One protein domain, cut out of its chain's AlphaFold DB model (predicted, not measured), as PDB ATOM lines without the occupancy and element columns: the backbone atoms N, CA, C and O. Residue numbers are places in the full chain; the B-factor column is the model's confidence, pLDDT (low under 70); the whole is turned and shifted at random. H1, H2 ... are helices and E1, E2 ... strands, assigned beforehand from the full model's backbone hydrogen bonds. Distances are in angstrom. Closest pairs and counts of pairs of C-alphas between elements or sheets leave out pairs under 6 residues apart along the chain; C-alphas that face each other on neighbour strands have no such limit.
ATOM      1  N   GLN A  31     -46.123   0.966   7.836       53.56
ATOM      2  CA  GLN A  31     -45.087   0.165   8.490       53.56
ATOM      3  C   GLN A  31     -43.700   0.715   8.165       53.56
ATOM      4  O   GLN A  31     -43.355   0.914   6.999       53.56
ATOM      5  N   ALA A  32     -42.919   0.961   9.216       67.00
ATOM      6  CA  ALA A  32     -41.595   1.556   9.132       67.00
ATOM      7  C   ALA A  32     -40.575   0.580   8.527       67.00
ATOM      8  O   ALA A  32     -40.531  -0.595   8.891       67.00
ATOM      9  N   PHE A  33     -39.740   1.083   7.619       79.31
ATOM     10  CA  PHE A  33     -38.509   0.401   7.228       79.31
ATOM     11  C   PHE A  33     -37.514   0.432   8.389       79.31
ATOM     12  O   PHE A  33     -37.356   1.463   9.045       79.31
ATOM     13  N   GLU A  34     -36.790  -0.665   8.592       85.19
ATOM     14  CA  GLU A  34     -35.715  -0.739   9.579       85.19
ATOM     15  C   GLU A  34     -34.368  -0.403   8.932       85.19
ATOM     16  O   GLU A  34     -33.993  -0.936   7.886       85.19
ATOM     17  N   SER A  35     -33.607   0.494   9.558       87.81
ATOM     18  CA  SER A  35     -32.317   0.942   9.030       87.81
ATOM     19  C   SER A  35     -31.212  -0.062   9.352       87.81
ATOM     20  O   SER A  35     -30.948  -0.376  10.512       87.81
ATOM     21  N   THR A  36     -30.458  -0.480   8.337       90.50
ATOM     22  CA  THR A  36     -29.216  -1.237   8.537       90.50
ATOM     23  C   THR A  36     -28.004  -0.305   8.681       90.50
ATOM     24  O   THR A  36     -28.089   0.894   8.416       90.50
ATOM     25  N   ARG A  37     -26.857  -0.856   9.106       90.19
ATOM     26  CA  ARG A  37     -25.535  -0.190   9.067       90.19
ATOM     27  C   ARG A  37     -24.677  -0.653   7.882       90.19
ATOM     28  O   ARG A  37     -23.487  -0.356   7.822       90.19
ATOM     29  N   ILE A  38     -25.255  -1.447   6.987       91.81
ATOM     30  CA  ILE A  38     -24.545  -2.081   5.880       91.81
ATOM     31  C   ILE A  38     -24.628  -1.137   4.690       91.81
ATOM     32  O   ILE A  38     -25.719  -0.712   4.328       91.81
ATOM     33  N   GLN A  39     -23.477  -0.806   4.112       91.88
ATOM     34  CA  GLN A  39     -23.373   0.149   2.999       91.88
ATOM     35  C   GLN A  39     -23.048  -0.546   1.676       91.88
ATOM     36  O   GLN A  39     -23.413  -0.081   0.598       91.88
ATOM     37  N   ASP A  40     -22.326  -1.659   1.777       93.12
ATOM     38  CA  ASP A  40     -21.824  -2.424   0.650       93.12
ATOM     39  C   ASP A  40     -22.824  -3.526   0.275       93.12
ATOM     40  O   ASP A  40     -23.244  -4.319   1.119       93.12
ATOM     41  N   GLN A  41     -23.225  -3.554  -0.999       93.75
ATOM     42  CA  GLN A  41     -24.210  -4.511  -1.505       93.75
ATOM     43  C   GLN A  41     -23.698  -5.950  -1.438       93.75
ATOM     44  O   GLN A  41     -24.453  -6.866  -1.128       93.75
ATOM     45  N   GLN A  42     -22.414  -6.159  -1.728       94.81
ATOM     46  CA  GLN A  42     -21.833  -7.491  -1.687       94.81
ATOM     47  C   GLN A  42     -21.800  -8.007  -0.244       94.81
ATOM     48  O   GLN A  42     -22.122  -9.162   0.007       94.81
ATOM     49  N   LEU A  43     -21.506  -7.139   0.720       95.00
ATOM     50  CA  LEU A  43     -21.541  -7.469   2.138       95.00
ATOM     51  C   LEU A  43     -22.956  -7.783   2.638       95.00
ATOM     52  O   LEU A  43     -23.116  -8.665   3.478       95.00
ATOM     53  N   LEU A  44     -23.977  -7.090   2.119       96.00
ATOM     54  CA  LEU A  44     -25.380  -7.431   2.368       96.00
ATOM     55  C   LEU A  44     -25.689  -8.854   1.884       96.00
ATOM     56  O   LEU A  44     -26.220  -9.649   2.653       96.00
ATOM     57  N   ILE A  45     -25.312  -9.180   0.646       96.38
ATOM     58  CA  ILE A  45     -25.524 -10.504   0.043       96.38
ATOM     59  C   ILE A  45     -24.805 -11.595   0.841       96.38
ATOM     60  O   ILE A  45     -25.427 -12.562   1.260       96.38
ATOM     61  N   GLU A  46     -23.521 -11.402   1.141       96.38
ATOM     62  CA  GLU A  46     -22.751 -12.360   1.940       96.38
ATOM     63  C   GLU A  46     -23.331 -12.543   3.348       96.38
ATOM     64  O   GLU A  46     -23.287 -13.637   3.909       96.38
ATOM     65  N   GLY A  47     -23.881 -11.472   3.927       96.44
ATOM     66  CA  GLY A  47     -24.606 -11.531   5.190       96.44
ATOM     67  C   GLY A  47     -25.873 -12.381   5.090       96.44
ATOM     68  O   GLY A  47     -26.111 -13.205   5.969       96.44
ATOM     69  N   LEU A  48     -26.659 -12.222   4.021       96.31
ATOM     70  CA  LEU A  48     -27.847 -13.041   3.756       96.31
ATOM     71  C   LEU A  48     -27.473 -14.516   3.556       96.31
ATOM     72  O   LEU A  48     -28.070 -15.387   4.191       96.31
ATOM     73  N   ASP A  49     -26.430 -14.794   2.777       96.62
ATOM     74  CA  ASP A  49     -25.909 -16.148   2.573       96.62
ATOM     75  C   ASP A  49     -25.459 -16.797   3.884       96.62
ATOM     76  O   ASP A  49     -25.770 -17.959   4.150       96.62
ATOM     77  N   ALA A  50     -24.779 -16.041   4.751       95.50
ATOM     78  CA  ALA A  50     -24.360 -16.517   6.068       95.50
ATOM     79  C   ALA A  50     -25.546 -16.845   6.995       95.50
ATOM     80  O   ALA A  50     -25.410 -17.686   7.885       95.50
ATOM     81  N   LEU A  51     -26.713 -16.231   6.773       94.81
ATOM     82  CA  LEU A  51     -27.968 -16.571   7.451       94.81
ATOM     83  C   LEU A  51     -28.726 -17.735   6.783       94.81
ATOM     84  O   LEU A  51     -29.798 -18.120   7.250       94.81
ATOM     85  N   GLY A  52     -28.186 -18.306   5.702       94.75
ATOM     86  CA  GLY A  52     -28.828 -19.357   4.912       94.75
ATOM     87  C   GLY A  52     -29.888 -18.840   3.935       94.75
ATOM     88  O   GLY A  52     -30.648 -19.637   3.385       94.75
ATOM     89  N   ILE A  53     -29.953 -17.526   3.709       94.69
ATOM     90  CA  ILE A  53     -30.894 -16.869   2.797       94.69
ATOM     91  C   ILE A  53     -30.238 -16.768   1.412       94.69
ATOM     92  O   ILE A  53     -29.687 -15.741   1.020       94.69
ATOM     93  N   THR A  54     -30.280 -17.880   0.682       91.75
ATOM     94  CA  THR A  54     -29.590 -18.038  -0.614       91.75
ATOM     95  C   THR A  54     -30.450 -17.643  -1.816       91.75
ATOM     96  O   THR A  54     -29.931 -17.355  -2.891       91.75
ATOM     97  N   GLU A  55     -31.772 -17.585  -1.645       92.38
ATOM     98  CA  GLU A  55     -32.701 -17.096  -2.662       92.38
ATOM     99  C   GLU A  55     -32.829 -15.575  -2.560       92.38
ATOM    100  O   GLU A  55     -33.741 -15.048  -1.918       92.38
ATOM    101  N   HIS A  56     -31.897 -14.862  -3.189       92.94
ATOM    102  CA  HIS A  56     -31.926 -13.407  -3.278       92.94
ATOM    103  C   HIS A  56     -31.706 -12.920  -4.715       92.94
ATOM    104  O   HIS A  56     -31.069 -13.577  -5.539       92.94
ATOM    105  N   GLN A  57     -32.258 -11.754  -5.033       91.31
ATOM    106  CA  GLN A  57     -32.102 -11.089  -6.320       91.31
ATOM    107  C   GLN A  57     -31.615  -9.665  -6.113       91.31
ATOM    108  O   GLN A  57     -32.003  -8.984  -5.168       91.31
ATOM    109  N   VAL A  58     -30.785  -9.208  -7.042       91.81
ATOM    110  CA  VAL A  58     -30.226  -7.859  -7.047       91.81
ATOM    111  C   VAL A  58     -30.713  -7.148  -8.299       91.81
ATOM    112  O   VAL A  58     -30.529  -7.646  -9.411       91.81
ATOM    113  N   GLN A  59     -31.315  -5.975  -8.127       88.50
ATOM    114  CA  GLN A  59     -31.813  -5.132  -9.209       88.50
ATOM    115  C   GLN A  59     -31.446  -3.668  -8.934       88.50
ATOM    116  O   GLN A  59     -32.217  -2.915  -8.342       88.50
ATOM    117  N   GLY A  60     -30.252  -3.253  -9.367       87.44
ATOM    118  CA  GLY A  60     -29.739  -1.909  -9.083       87.44
ATOM    119  C   GLY A  60     -29.592  -1.685  -7.577       87.44
ATOM    120  O   GLY A  60     -28.904  -2.446  -6.915       87.44
ATOM    121  N   GLU A  61     -30.277  -0.676  -7.044       86.69
ATOM    122  CA  GLU A  61     -30.242  -0.310  -5.617       86.69
ATOM    123  C   GLU A  61     -31.217  -1.123  -4.740       86.69
ATOM    124  O   GLU A  61     -31.406  -0.818  -3.560       86.69
ATOM    125  N   LEU A  62     -31.876  -2.131  -5.318       86.81
ATOM    126  CA  LEU A  62     -32.831  -3.006  -4.647       86.81
ATOM    127  C   LEU A  62     -32.266  -4.422  -4.527       86.81
ATOM    128  O   LEU A  62     -31.849  -5.017  -5.522       86.81
ATOM    129  N   VAL A  63     -32.330  -4.990  -3.326       91.44
ATOM    130  CA  VAL A  63     -32.077  -6.410  -3.076       91.44
ATOM    131  C   VAL A  63     -33.337  -7.029  -2.483       91.44
ATOM    132  O   VAL A  63     -33.881  -6.513  -1.511       91.44
ATOM    133  N   THR A  64     -33.822  -8.122  -3.059       92.50
ATOM    134  CA  THR A  64     -34.934  -8.905  -2.498       92.50
ATOM    135  C   THR A  64     -34.434 -10.271  -2.067       92.50
ATOM    136  O   THR A  64     -33.513 -10.810  -2.677       92.50
ATOM    137  N   ALA A  65     -35.002 -10.829  -1.003       93.12
ATOM    138  CA  ALA A  65     -34.581 -12.115  -0.464       93.12
ATOM    139  C   ALA A  65     -35.758 -12.889   0.137       93.12
ATOM    140  O   ALA A  65     -36.580 -12.315   0.850       93.12
ATOM    141  N   GLN A  66     -35.839 -14.193  -0.120       92.38
ATOM    142  CA  GLN A  66     -36.876 -15.045   0.461       92.38
ATOM    143  C   GLN A  66     -36.460 -15.541   1.844       92.38
ATOM    144  O   GLN A  66     -35.493 -16.284   1.997       92.38
ATOM    145  N   THR A  67     -37.206 -15.135   2.869       91.56
ATOM    146  CA  THR A  67     -36.968 -15.537   4.260       91.56
ATOM    147  C   THR A  67     -38.101 -16.422   4.769       91.56
ATOM    148  O   THR A  67     -39.164 -16.523   4.160       91.56
ATOM    149  N   LYS A  68     -37.923 -17.030   5.947       90.06
ATOM    150  CA  LYS A  68     -38.987 -17.814   6.602       90.06
ATOM    151  C   LYS A  68     -40.228 -16.986   6.955       90.06
ATOM    152  O   LYS A  68     -41.308 -17.554   7.054       90.06
ATOM    153  N   ALA A  69     -40.063 -15.679   7.165       87.06
ATOM    154  CA  ALA A  69     -41.149 -14.757   7.489       87.06
ATOM    155  C   ALA A  69     -41.784 -14.122   6.235       87.06
ATOM    156  O   ALA A  69     -42.740 -13.365   6.350       87.06
ATOM    157  N   GLY A  70     -41.263 -14.423   5.042       87.81
ATOM    158  CA  GLY A  70     -41.709 -13.850   3.776       87.81
ATOM    159  C   GLY A  70     -40.591 -13.140   3.016       87.81
ATOM    160  O   GLY A  70     -39.409 -13.240   3.359       87.81
ATOM    161  N   GLU A  71     -40.976 -12.422   1.966       88.69
ATOM    162  CA  GLU A  71     -40.047 -11.655   1.139       88.69
ATOM    163  C   GLU A  71     -39.519 -10.439   1.910       88.69
ATOM    164  O   GLU A  71     -40.278  -9.546   2.303       88.69
ATOM    165  N   ALA A  72     -38.206 -10.417   2.115       90.38
ATOM    166  CA  ALA A  72     -37.475  -9.268   2.610       90.38
ATOM    167  C   ALA A  72     -37.046  -8.388   1.435       90.38
ATOM    168  O   ALA A  72     -36.495  -8.867   0.442       90.38
ATOM    169  N   VAL A  73     -37.267  -7.088   1.574       91.75
ATOM    170  CA  VAL A  73     -36.887  -6.064   0.608       91.75
ATOM    171  C   VAL A  73     -35.856  -5.156   1.261       91.75
ATOM    172  O   VAL A  73     -36.076  -4.641   2.355       91.75
ATOM    173  N   PHE A  74     -34.738  -4.950   0.576       91.56
ATOM    174  CA  PHE A  74     -33.664  -4.058   0.972       91.56
ATOM    175  C   PHE A  74     -33.494  -2.977  -0.087       91.56
ATOM    176  O   PHE A  74     -33.216  -3.269  -1.248       91.56
ATOM    177  N   VAL A  75     -33.635  -1.722   0.314       88.94
ATOM    178  CA  VAL A  75     -33.519  -0.565  -0.577       88.94
ATOM    179  C   VAL A  75     -32.322   0.246  -0.132       88.94
ATOM    180  O   VAL A  75     -32.226   0.599   1.044       88.94
ATOM    181  N   ARG A  76     -31.416   0.578  -1.047       87.69
ATOM    182  CA  ARG A  76     -30.326   1.481  -0.705       87.69
ATOM    183  C   ARG A  76     -30.840   2.907  -0.551       87.69
ATOM    184  O   ARG A  76     -31.453   3.476  -1.452       87.69
ATOM    185  N   GLU A  77     -30.521   3.503   0.585       85.69
ATOM    186  CA  GLU A  77     -30.722   4.911   0.872       85.69
ATOM    187  C   GLU A  77     -29.375   5.526   1.246       85.69
ATOM    188  O   GLU A  77     -28.838   5.269   2.318       85.69
ATOM    189  N   SER A  78     -28.832   6.358   0.354       83.50
ATOM    190  CA  SER A  78     -27.544   7.043   0.530       83.50
ATOM    191  C   SER A  78     -26.394   6.091   0.901       83.50
ATOM    192  O   SER A  78     -25.763   5.501   0.025       83.50
ATOM    193  N   ASP A  79     -26.123   5.947   2.198       87.44
ATOM    194  CA  ASP A  79     -25.002   5.219   2.780       87.44
ATOM    195  C   ASP A  79     -25.404   3.897   3.441       87.44
ATOM    196  O   ASP A  79     -24.569   3.265   4.078       87.44
ATOM    197  N   ARG A  80     -26.661   3.465   3.330       86.56
ATOM    198  CA  ARG A  80     -27.156   2.272   4.025       86.56
ATOM    199  C   ARG A  80     -28.262   1.560   3.259       86.56
ATOM    200  O   ARG A  80     -28.835   2.118   2.330       86.56
ATOM    201  N   TYR A  81     -28.612   0.355   3.697       89.44
ATOM    202  CA  TYR A  81     -29.839  -0.317   3.266       89.44
ATOM    203  C   TYR A  81     -30.956  -0.150   4.294       89.44
ATOM    204  O   TYR A  81     -30.731  -0.306   5.496       89.44
ATOM    205  N   LEU A  82     -32.159   0.127   3.810       89.81
ATOM    206  CA  LEU A  82     -33.412   0.035   4.545       89.81
ATOM    207  C   LEU A  82     -34.031  -1.334   4.289       89.81
ATOM    208  O   LEU A  82     -34.165  -1.722   3.132       89.81
ATOM    209  N   ALA A  83     -34.402  -2.053   5.341       89.44
ATOM    210  CA  ALA A  83     -34.965  -3.393   5.267       89.44
ATOM    211  C   ALA A  83     -36.449  -3.397   5.644       89.44
ATOM    212  O   ALA A  83     -36.869  -2.684   6.557       89.44
ATOM    213  N   GLN A  84     -37.232  -4.239   4.977       89.25
ATOM    214  CA  GLN A  84     -38.625  -4.490   5.327       89.25
ATOM    215  C   GLN A  84     -39.039  -5.909   4.946       89.25
ATOM    216  O   GLN A  84     -38.788  -6.355   3.830       89.25
ATOM    217  N   ILE A  85     -39.742  -6.582   5.851       87.94
ATOM    218  CA  ILE A  85     -40.588  -7.737   5.552       87.94
ATOM    219  C   ILE A  85     -42.034  -7.257   5.663       87.94
ATOM    220  O   ILE A  85     -42.440  -6.673   6.672       87.94
ATOM    221  N   ARG A  86     -42.812  -7.441   4.594       79.88
ATOM    222  CA  ARG A  86     -44.178  -6.910   4.510       79.88
ATOM    223  C   ARG A  86     -45.041  -7.452   5.653       79.88
ATOM    224  O   ARG A  86     -45.178  -8.662   5.776       79.88
ATOM    225  N   ASN A  87     -45.693  -6.562   6.403       77.25
ATOM    226  CA  ASN A  87     -46.572  -6.886   7.533       77.25
ATOM    227  C   ASN A  87     -45.906  -7.599   8.717       77.25
ATOM    228  O   ASN A  87     -46.611  -8.057   9.607       77.25
ATOM    229  N   GLU A  88     -44.574  -7.633   8.771       85.50
ATOM    230  CA  GLU A  88     -43.822  -8.419   9.750       85.50
ATOM    231  C   GLU A  88     -42.687  -7.574  10.355       85.50
ATOM    232  O   GLU A  88     -41.497  -7.784  10.094       85.50
ATOM    233  N   GLN A  89     -43.040  -6.560  11.152       83.50
ATOM    234  CA  GLN A  89     -42.057  -5.619  11.709       83.50
ATOM    235  C   GLN A  89     -41.098  -6.292  12.702       83.50
ATOM    236  O   GLN A  89     -39.892  -6.055  12.650       83.50
ATOM    237  N   GLU A  90     -41.600  -7.179  13.566       87.81
ATOM    238  CA  GLU A  90     -40.753  -7.928  14.503       87.81
ATOM    239  C   GLU A  90     -39.748  -8.818  13.760       87.81
ATOM    240  O   GLU A  90     -38.559  -8.830  14.087       87.81
ATOM    241  N   ALA A  91     -40.199  -9.506  12.705       88.81
ATOM    242  CA  ALA A  91     -39.318 -10.317  11.871       88.81
ATOM    243  C   ALA A  91     -38.305  -9.456  11.102       88.81
ATOM    244  O   ALA A  91     -37.156  -9.866  10.942       88.81
ATOM    245  N   THR A  92     -38.698  -8.252  10.676       90.06
ATOM    246  CA  THR A  92     -37.792  -7.280  10.050       90.06
ATOM    247  C   THR A  92     -36.677  -6.878  11.017       90.06
ATOM    248  O   THR A  92     -35.500  -6.972  10.667       90.06
ATOM    249  N   GLY A  93     -37.021  -6.495  12.250       91.19
ATOM    250  CA  GLY A  93     -36.037  -6.137  13.274       91.19
ATOM    251  C   GLY A  93     -35.098  -7.301  13.610       91.19
ATOM    252  O   GLY A  93     -33.877  -7.129  13.642       91.19
ATOM    253  N   ALA A  94     -35.649  -8.506  13.776       93.44
ATOM    254  CA  ALA A  94     -34.866  -9.713  14.025       93.44
ATOM    255  C   ALA A  94     -33.901 -10.028  12.868       93.44
ATOM    256  O   ALA A  94     -32.728 -10.321  13.111       93.44
ATOM    257  N   LEU A  95     -34.361  -9.915  11.618       94.25
ATOM    258  CA  LEU A  95     -33.530 -10.104  10.431       94.25
ATOM    259  C   LEU A  95     -32.382  -9.094  10.393       94.25
ATOM    260  O   LEU A  95     -31.235  -9.484  10.195       94.25
ATOM    261  N   VAL A  96     -32.660  -7.808  10.628       94.69
ATOM    262  CA  VAL A  96     -31.629  -6.759  10.642       94.69
ATOM    263  C   VAL A  96     -30.579  -7.028  11.722       94.69
ATOM    264  O   VAL A  96     -29.380  -6.912  11.454       94.69
ATOM    265  N   GLN A  97     -30.999  -7.438  12.921       94.69
ATOM    266  CA  GLN A  97     -30.079  -7.768  14.010       94.69
ATOM    267  C   GLN A  97     -29.199  -8.983  13.673       94.69
ATOM    268  O   GLN A  97     -27.981  -8.945  13.875       94.69
ATOM    269  N   GLN A  98     -29.797 -10.051  13.140       95.38
ATOM    270  CA  GLN A  98     -29.071 -11.246  12.699       95.38
ATOM    271  C   GLN A  98     -28.071 -10.904  11.595       95.38
ATOM    272  O   GLN A  98     -26.915 -11.329  11.643       95.38
ATOM    273  N   LEU A  99     -28.489 -10.071  10.646       95.69
ATOM    274  CA  LEU A  99     -27.670  -9.628   9.532       95.69
ATOM    275  C   LEU A  99     -26.469  -8.800  10.005       95.69
ATOM    276  O   LEU A  99     -25.353  -9.033   9.548       95.69
ATOM    277  N   HIS A 100     -26.646  -7.881  10.963       94.38
ATOM    278  CA  HIS A 100     -25.517  -7.138  11.547       94.38
ATOM    279  C   HIS A 100     -24.521  -8.062  12.242       94.38
ATOM    280  O   HIS A 100     -23.315  -7.855  12.115       94.38
ATOM    281  N   SER A 101     -25.007  -9.083  12.951       93.19
ATOM    282  CA  SER A 101     -24.138 -10.070  13.596       93.19
ATOM    283  C   SER A 101     -23.329 -10.865  12.566       93.19
ATOM    284  O   SER A 101     -22.102 -10.932  12.673       93.19
ATOM    285  N   ALA A 102     -23.988 -11.390  11.528       93.94
ATOM    286  CA  ALA A 102     -23.343 -12.149  10.457       93.94
ATOM    287  C   ALA A 102     -22.298 -11.307   9.708       93.94
ATOM    288  O   ALA A 102     -21.145 -11.716   9.557       93.94
ATOM    289  N   VAL A 103     -22.663 -10.085   9.315       93.75
ATOM    290  CA  VAL A 103     -21.747  -9.144   8.659       93.75
ATOM    291  C   VAL A 103     -20.565  -8.786   9.563       93.75
ATOM    292  O   VAL A 103     -19.425  -8.753   9.095       93.75
ATOM    293  N   GLY A 104     -20.802  -8.571  10.859       90.88
ATOM    294  CA  GLY A 104     -19.743  -8.320  11.837       90.88
ATOM    295  C   GLY A 104     -18.703  -9.444  11.874       90.88
ATOM    296  O   GLY A 104     -17.503  -9.171  11.815       90.88
ATOM    297  N   GLN A 105     -19.148 -10.703  11.882       90.31
ATOM    298  CA  GLN A 105     -18.261 -11.872  11.851       90.31
ATOM    299  C   GLN A 105     -17.467 -11.971  10.541       90.31
ATOM    300  O   GLN A 105     -16.266 -12.251  10.558       90.31
ATOM    301  N   ILE A 106     -18.107 -11.698   9.398       92.38
ATOM    302  CA  ILE A 106     -17.447 -11.695   8.083       92.38
ATOM    303  C   ILE A 106     -16.329 -10.648   8.047       92.38
ATOM    304  O   ILE A 106     -15.199 -10.957   7.657       92.38
ATOM    305  N   LEU A 107     -16.623  -9.419   8.479       91.56
ATOM    306  CA  LEU A 107     -15.643  -8.335   8.523       91.56
ATOM    307  C   LEU A 107     -14.502  -8.640   9.494       91.56
ATOM    308  O   LEU A 107     -13.340  -8.407   9.161       91.56
ATOM    309  N   GLN A 108     -14.810  -9.200  10.664       88.06
ATOM    310  CA  GLN A 108     -13.804  -9.602  11.639       88.06
ATOM    311  C   GLN A 108     -12.827 -10.622  11.043       88.06
ATOM    312  O   GLN A 108     -11.616 -10.416  11.117       88.06
ATOM    313  N   ARG A 109     -13.334 -11.674  10.388       89.38
ATOM    314  CA  ARG A 109     -12.502 -12.682   9.714       89.38
ATOM    315  C   ARG A 109     -11.617 -12.056   8.635       89.38
ATOM    316  O   ARG A 109     -10.405 -12.259   8.653       89.38
ATOM    317  N   ARG A 110     -12.195 -11.236   7.751       91.69
ATOM    318  CA  ARG A 110     -11.450 -10.535   6.689       91.69
ATOM    319  C   ARG A 110     -10.339  -9.649   7.251       91.69
ATOM    320  O   ARG A 110      -9.256  -9.578   6.680       91.69
ATOM    321  N   ASN A 111     -10.594  -8.966   8.364       88.81
ATOM    322  CA  ASN A 111      -9.595  -8.119   9.008       88.81
ATOM    323  C   ASN A 111      -8.457  -8.943   9.615       88.81
ATOM    324  O   ASN A 111      -7.297  -8.589   9.428       88.81
ATOM    325  N   VAL A 112      -8.764 -10.062  10.276       89.31
ATOM    326  CA  VAL A 112      -7.744 -10.991  10.792       89.31
ATOM    327  C   VAL A 112      -6.861 -11.515   9.657       89.31
ATOM    328  O   VAL A 112      -5.637 -11.467   9.765       89.31
ATOM    329  N   GLU A 113      -7.460 -11.946   8.546       90.31
ATOM    330  CA  GLU A 113      -6.729 -12.423   7.363       90.31
ATOM    331  C   GLU A 113      -5.809 -11.342   6.783       90.31
ATOM    332  O   GLU A 113      -4.638 -11.609   6.508       90.31
ATOM    333  N   LYS A 114      -6.304 -10.103   6.655       90.94
ATOM    334  CA  LYS A 114      -5.503  -8.960   6.189       90.94
ATOM    335  C   LYS A 114      -4.316  -8.675   7.107       90.94
ATOM    336  O   LYS A 114      -3.204  -8.506   6.612       90.94
ATOM    337  N   VAL A 115      -4.530  -8.656   8.424       89.50
ATOM    338  CA  VAL A 115      -3.460  -8.409   9.404       89.50
ATOM    339  C   VAL A 115      -2.407  -9.512   9.345       89.50
ATOM    340  O   VAL A 115      -1.217  -9.216   9.311       89.50
ATOM    341  N   GLN A 116      -2.815 -10.781   9.261       90.19
ATOM    342  CA  GLN A 116      -1.869 -11.891   9.119       90.19
ATOM    343  C   GLN A 116      -1.088 -11.829   7.801       90.19
ATOM    344  O   GLN A 116       0.115 -12.088   7.794       90.19
ATOM    345  N   ALA A 117      -1.743 -11.484   6.689       90.88
ATOM    346  CA  ALA A 117      -1.071 -11.317   5.404       90.88
ATOM    347  C   ALA A 117      -0.021 -10.199   5.471       90.88
ATOM    348  O   ALA A 117       1.125 -10.412   5.078       90.88
ATOM    349  N   GLN A 118      -0.378  -9.045   6.042       90.94
ATOM    350  CA  GLN A 118       0.550  -7.934   6.237       90.94
ATOM    351  C   GLN A 118       1.715  -8.324   7.159       90.94
ATOM    352  O   GLN A 118       2.871  -8.068   6.825       90.94
ATOM    353  N   ALA A 119       1.446  -9.023   8.263       89.62
ATOM    354  CA  ALA A 119       2.485  -9.508   9.166       89.62
ATOM    355  C   ALA A 119       3.504 -10.416   8.459       89.62
ATOM    356  O   ALA A 119       4.708 -10.218   8.606       89.62
ATOM    357  N   ARG A 120       3.038 -11.338   7.605       89.56
ATOM    358  CA  ARG A 120       3.922 -12.191   6.794       89.56
ATOM    359  C   ARG A 120       4.787 -11.382   5.830       89.56
ATOM    360  O   ARG A 120       5.964 -11.687   5.683       89.56
ATOM    361  N   THR A 121       4.237 -10.340   5.196       92.69
ATOM    362  CA  THR A 121       5.034  -9.464   4.310       92.69
ATOM    363  C   THR A 121       6.113  -8.682   5.056       92.69
ATOM    364  O   THR A 121       7.117  -8.311   4.459       92.69
ATOM    365  N   MET A 122       5.931  -8.474   6.360       91.75
ATOM    366  CA  MET A 122       6.900  -7.831   7.244       91.75
ATOM    367  C   MET A 122       7.886  -8.824   7.881       91.75
ATOM    368  O   MET A 122       8.649  -8.429   8.754       91.75
ATOM    369  N   GLY A 123       7.870 -10.103   7.485       91.31
ATOM    370  CA  GLY A 123       8.739 -11.128   8.070       91.31
ATOM    371  C   GLY A 123       8.339 -11.552   9.485       91.31
ATOM    372  O   GLY A 123       9.150 -12.131  10.194       91.31
ATOM    373  N   MET A 124       7.105 -11.279   9.914       90.94
ATOM    374  CA  MET A 124       6.619 -11.671  11.237       90.94
ATOM    375  C   MET A 124       5.899 -13.026  11.195       90.94
ATOM    376  O   MET A 124       5.170 -13.342  10.246       90.94
ATOM    377  N   ARG A 125       6.042 -13.817  12.261       88.19
ATOM    378  CA  ARG A 125       5.368 -15.105  12.470       88.19
ATOM    379  C   ARG A 125       4.261 -14.971  13.515       88.19
ATOM    380  O   ARG A 125       4.456 -14.366  14.563       88.19
ATOM    381  N   LEU A 126       3.090 -15.551  13.238       89.69
ATOM    382  CA  LEU A 126       1.987 -15.609  14.203       89.69
ATOM    383  C   LEU A 126       2.325 -16.601  15.324       89.69
ATOM    384  O   LEU A 126       2.595 -17.770  15.048       89.69
ATOM    385  N   MET A 127       2.259 -16.130  16.567       90.81
ATOM    386  CA  MET A 127       2.523 -16.917  17.773       90.81
ATOM    387  C   MET A 127       1.237 -17.356  18.459       90.81
ATOM    388  O   MET A 127       1.094 -18.519  18.828       90.81
ATOM    389  N   GLU A 128       0.285 -16.435  18.604       87.25
ATOM    390  CA  GLU A 128      -0.969 -16.698  19.299       87.25
ATOM    391  C   GLU A 128      -2.134 -15.975  18.621       87.25
ATOM    392  O   GLU A 128      -2.012 -14.828  18.183       87.25
ATOM    393  N   GLN A 129      -3.280 -16.652  18.567       87.56
ATOM    394  CA  GLN A 129      -4.568 -16.075  18.204       87.56
ATOM    395  C   GLN A 129      -5.588 -16.445  19.281       87.56
ATOM    396  O   GLN A 129      -5.844 -17.628  19.510       87.56
ATOM    397  N   ARG A 130      -6.208 -15.441  19.908       84.81
ATOM    398  CA  ARG A 130      -7.236 -15.640  20.939       84.81
ATOM    399  C   ARG A 130      -8.448 -14.754  20.678       84.81
ATOM    400  O   ARG A 130      -8.302 -13.567  20.400       84.81
ATOM    401  N   ALA A 131      -9.644 -15.326  20.785       81.12
ATOM    402  CA  ALA A 131     -10.885 -14.559  20.824       81.12
ATOM    403  C   ALA A 131     -11.212 -14.212  22.285       81.12
ATOM    404  O   ALA A 131     -11.327 -15.116  23.112       81.12
ATOM    405  N   VAL A 132     -11.332 -12.923  22.608       76.31
ATOM    406  CA  VAL A 132     -11.631 -12.422  23.962       76.31
ATOM    407  C   VAL A 132     -12.683 -11.325  23.853       76.31
ATOM    408  O   VAL A 132     -12.460 -10.334  23.162       76.31
ATOM    409  N   ASP A 133     -13.835 -11.508  24.499       74.44
ATOM    410  CA  ASP A 133     -14.908 -10.506  24.602       74.44
ATOM    411  C   ASP A 133     -15.324  -9.867  23.260       74.44
ATOM    412  O   ASP A 133     -15.502  -8.657  23.137       74.44
ATOM    413  N   GLY A 134     -15.447 -10.685  22.208       67.94
ATOM    414  CA  GLY A 134     -15.816 -10.221  20.862       67.94
ATOM    415  C   GLY A 134     -14.675  -9.566  20.072       67.94
ATOM    416  O   GLY A 134     -14.856  -9.223  18.905       67.94
ATOM    417  N   SER A 135     -13.484  -9.450  20.658       73.44
ATOM    418  CA  SER A 135     -12.254  -9.032  19.986       73.44
ATOM    419  C   SER A 135     -11.389 -10.238  19.597       73.44
ATOM    420  O   SER A 135     -11.487 -11.311  20.196       73.44
ATOM    421  N   VAL A 136     -10.541 -10.071  18.577       81.38
ATOM    422  CA  VAL A 136      -9.504 -11.056  18.230       81.38
ATOM    423  C   VAL A 136      -8.148 -10.438  18.533       81.38
ATOM    424  O   VAL A 136      -7.779  -9.428  17.937       81.38
ATOM    425  N   GLN A 137      -7.408 -11.063  19.442       85.81
ATOM    426  CA  GLN A 137      -6.027 -10.727  19.743       85.81
ATOM    427  C   GLN A 137      -5.101 -11.605  18.898       85.81
ATOM    428  O   GLN A 137      -5.242 -12.829  18.881       85.81
ATOM    429  N   LEU A 138      -4.160 -10.967  18.203       87.12
ATOM    430  CA  LEU A 138      -3.125 -11.616  17.401       87.12
ATOM    431  C   LEU A 138      -1.760 -11.184  17.938       87.12
ATOM    432  O   LEU A 138      -1.496  -9.985  18.038       87.12
ATOM    433  N   VAL A 139      -0.907 -12.146  18.283       88.00
ATOM    434  CA  VAL A 139       0.465 -11.900  18.747       88.00
ATOM    435  C   VAL A 139       1.435 -12.381  17.677       88.00
ATOM    436  O   VAL A 139       1.359 -13.532  17.245       88.00
ATOM    437  N   PHE A 140       2.340 -11.498  17.261       91.19
ATOM    438  CA  PHE A 140       3.352 -11.765  16.243       91.19
ATOM    439  C   PHE A 140       4.761 -11.588  16.821       91.19
ATOM    440  O   PHE A 140       4.959 -10.766  17.713       91.19
ATOM    441  N   GLU A 141       5.723 -12.339  16.292       87.44
ATOM    442  CA  GLU A 141       7.151 -12.254  16.623       87.44
ATOM    443  C   GLU A 141       7.977 -12.147  15.330       87.44
ATOM    444  O   GLU A 141       7.524 -12.596  14.274       87.44
ATOM    445  N   GLU A 142       9.156 -11.527  15.393       80.56
ATOM    446  CA  GLU A 142      10.104 -11.486  14.272       80.56
ATOM    447  C   GLU A 142      10.609 -12.908  13.971       80.56
ATOM    448  O   GLU A 142      10.900 -13.669  14.898       80.56
ATOM    449  N   ALA A 143      10.600 -13.304  12.693       64.88
ATOM    450  CA  ALA A 143      10.928 -14.667  12.267       64.88
ATOM    451  C   ALA A 143      12.436 -14.949  12.212       64.88
ATOM    452  O   ALA A 143      13.205 -14.037  11.835       64.88
TER     453      ALA A 143
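This is residues 31 to 143 of the 143 residues of an uncharacterized protein of Glutamicibacter creatinolyticus (UniProt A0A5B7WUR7). A four-stranded sheet with the short helix H1 on one face forms a head; from that same face the long helix H2 runs out as an arm, and at its far end the hairpin E5 and E6 folds back beside it. The 113 printed residues include two named helices and six named strands, in the order H1 E1 E2 E3 E4 H2 E5 E6, a mixed class. The larger sheet, E1 E2 E3 E4, is antiparallel and a meander, each strand the antiparallel neighbour of the one before; with H1 and H2 on one face it makes two layers. The whole is loose, radius of gyration of the C-alphas 17.7 A, and spans 57 by 29 by 24 A.

The sheet holds E1, residues 56 to 59, E2, 62 to 67, E3, 70 to 77, 21.9 A long, and E4, 80 to 85. H1, residues 41 to 50, begins at C-alpha 41 (-24.210, -4.511, -1.505). H2, residues 89 to 121, is 47.8 A long. E5, 124 to 132, is 22.3 A long and bends by 56 degrees at residue 127; E6, 135 to 142, is 23.2 A long and ends at C-alpha 142 (10.104, -11.486, 14.272).

In the sheet, N 57 and O 64 of E1 and E2 are 2.8 A apart, N 65 and O 72 of E2 and E3 2.9 A, and N 75 and O 82 of E3 and E4 2.9 A, within hydrogen-bond range. H1 runs along the strands at a height over the sheet of 9.3 A. H2 touches H1 with residues 99 to 106 alone, about perpendicular at 77 degrees; the closest C-alphas, of Gly 47 and Val 103, are 5.1 A apart. The closest C-alphas of H2 and E4, Ile 85 and Thr 92, are 5.3 A apart. Those of H2 and E5, Ala 119 and Arg 125, are 7.1 A apart. In the hairpin E5 and E6, N 130 and O 137 are 3.0 A apart. In H1 and H2 every O i to N i+4 pair is within hydrogen-bond range. E5 and E6 are apart from H1 and from E1 to E4.

The C-alphas of Asn 87 and Ala 143, the two farthest apart, are 58.2 A apart. The printed part has no cut, and its links between named elements are tight. Its mean pLDDT is 88.8; residues 31 to 32, 134 and 143 are under 70.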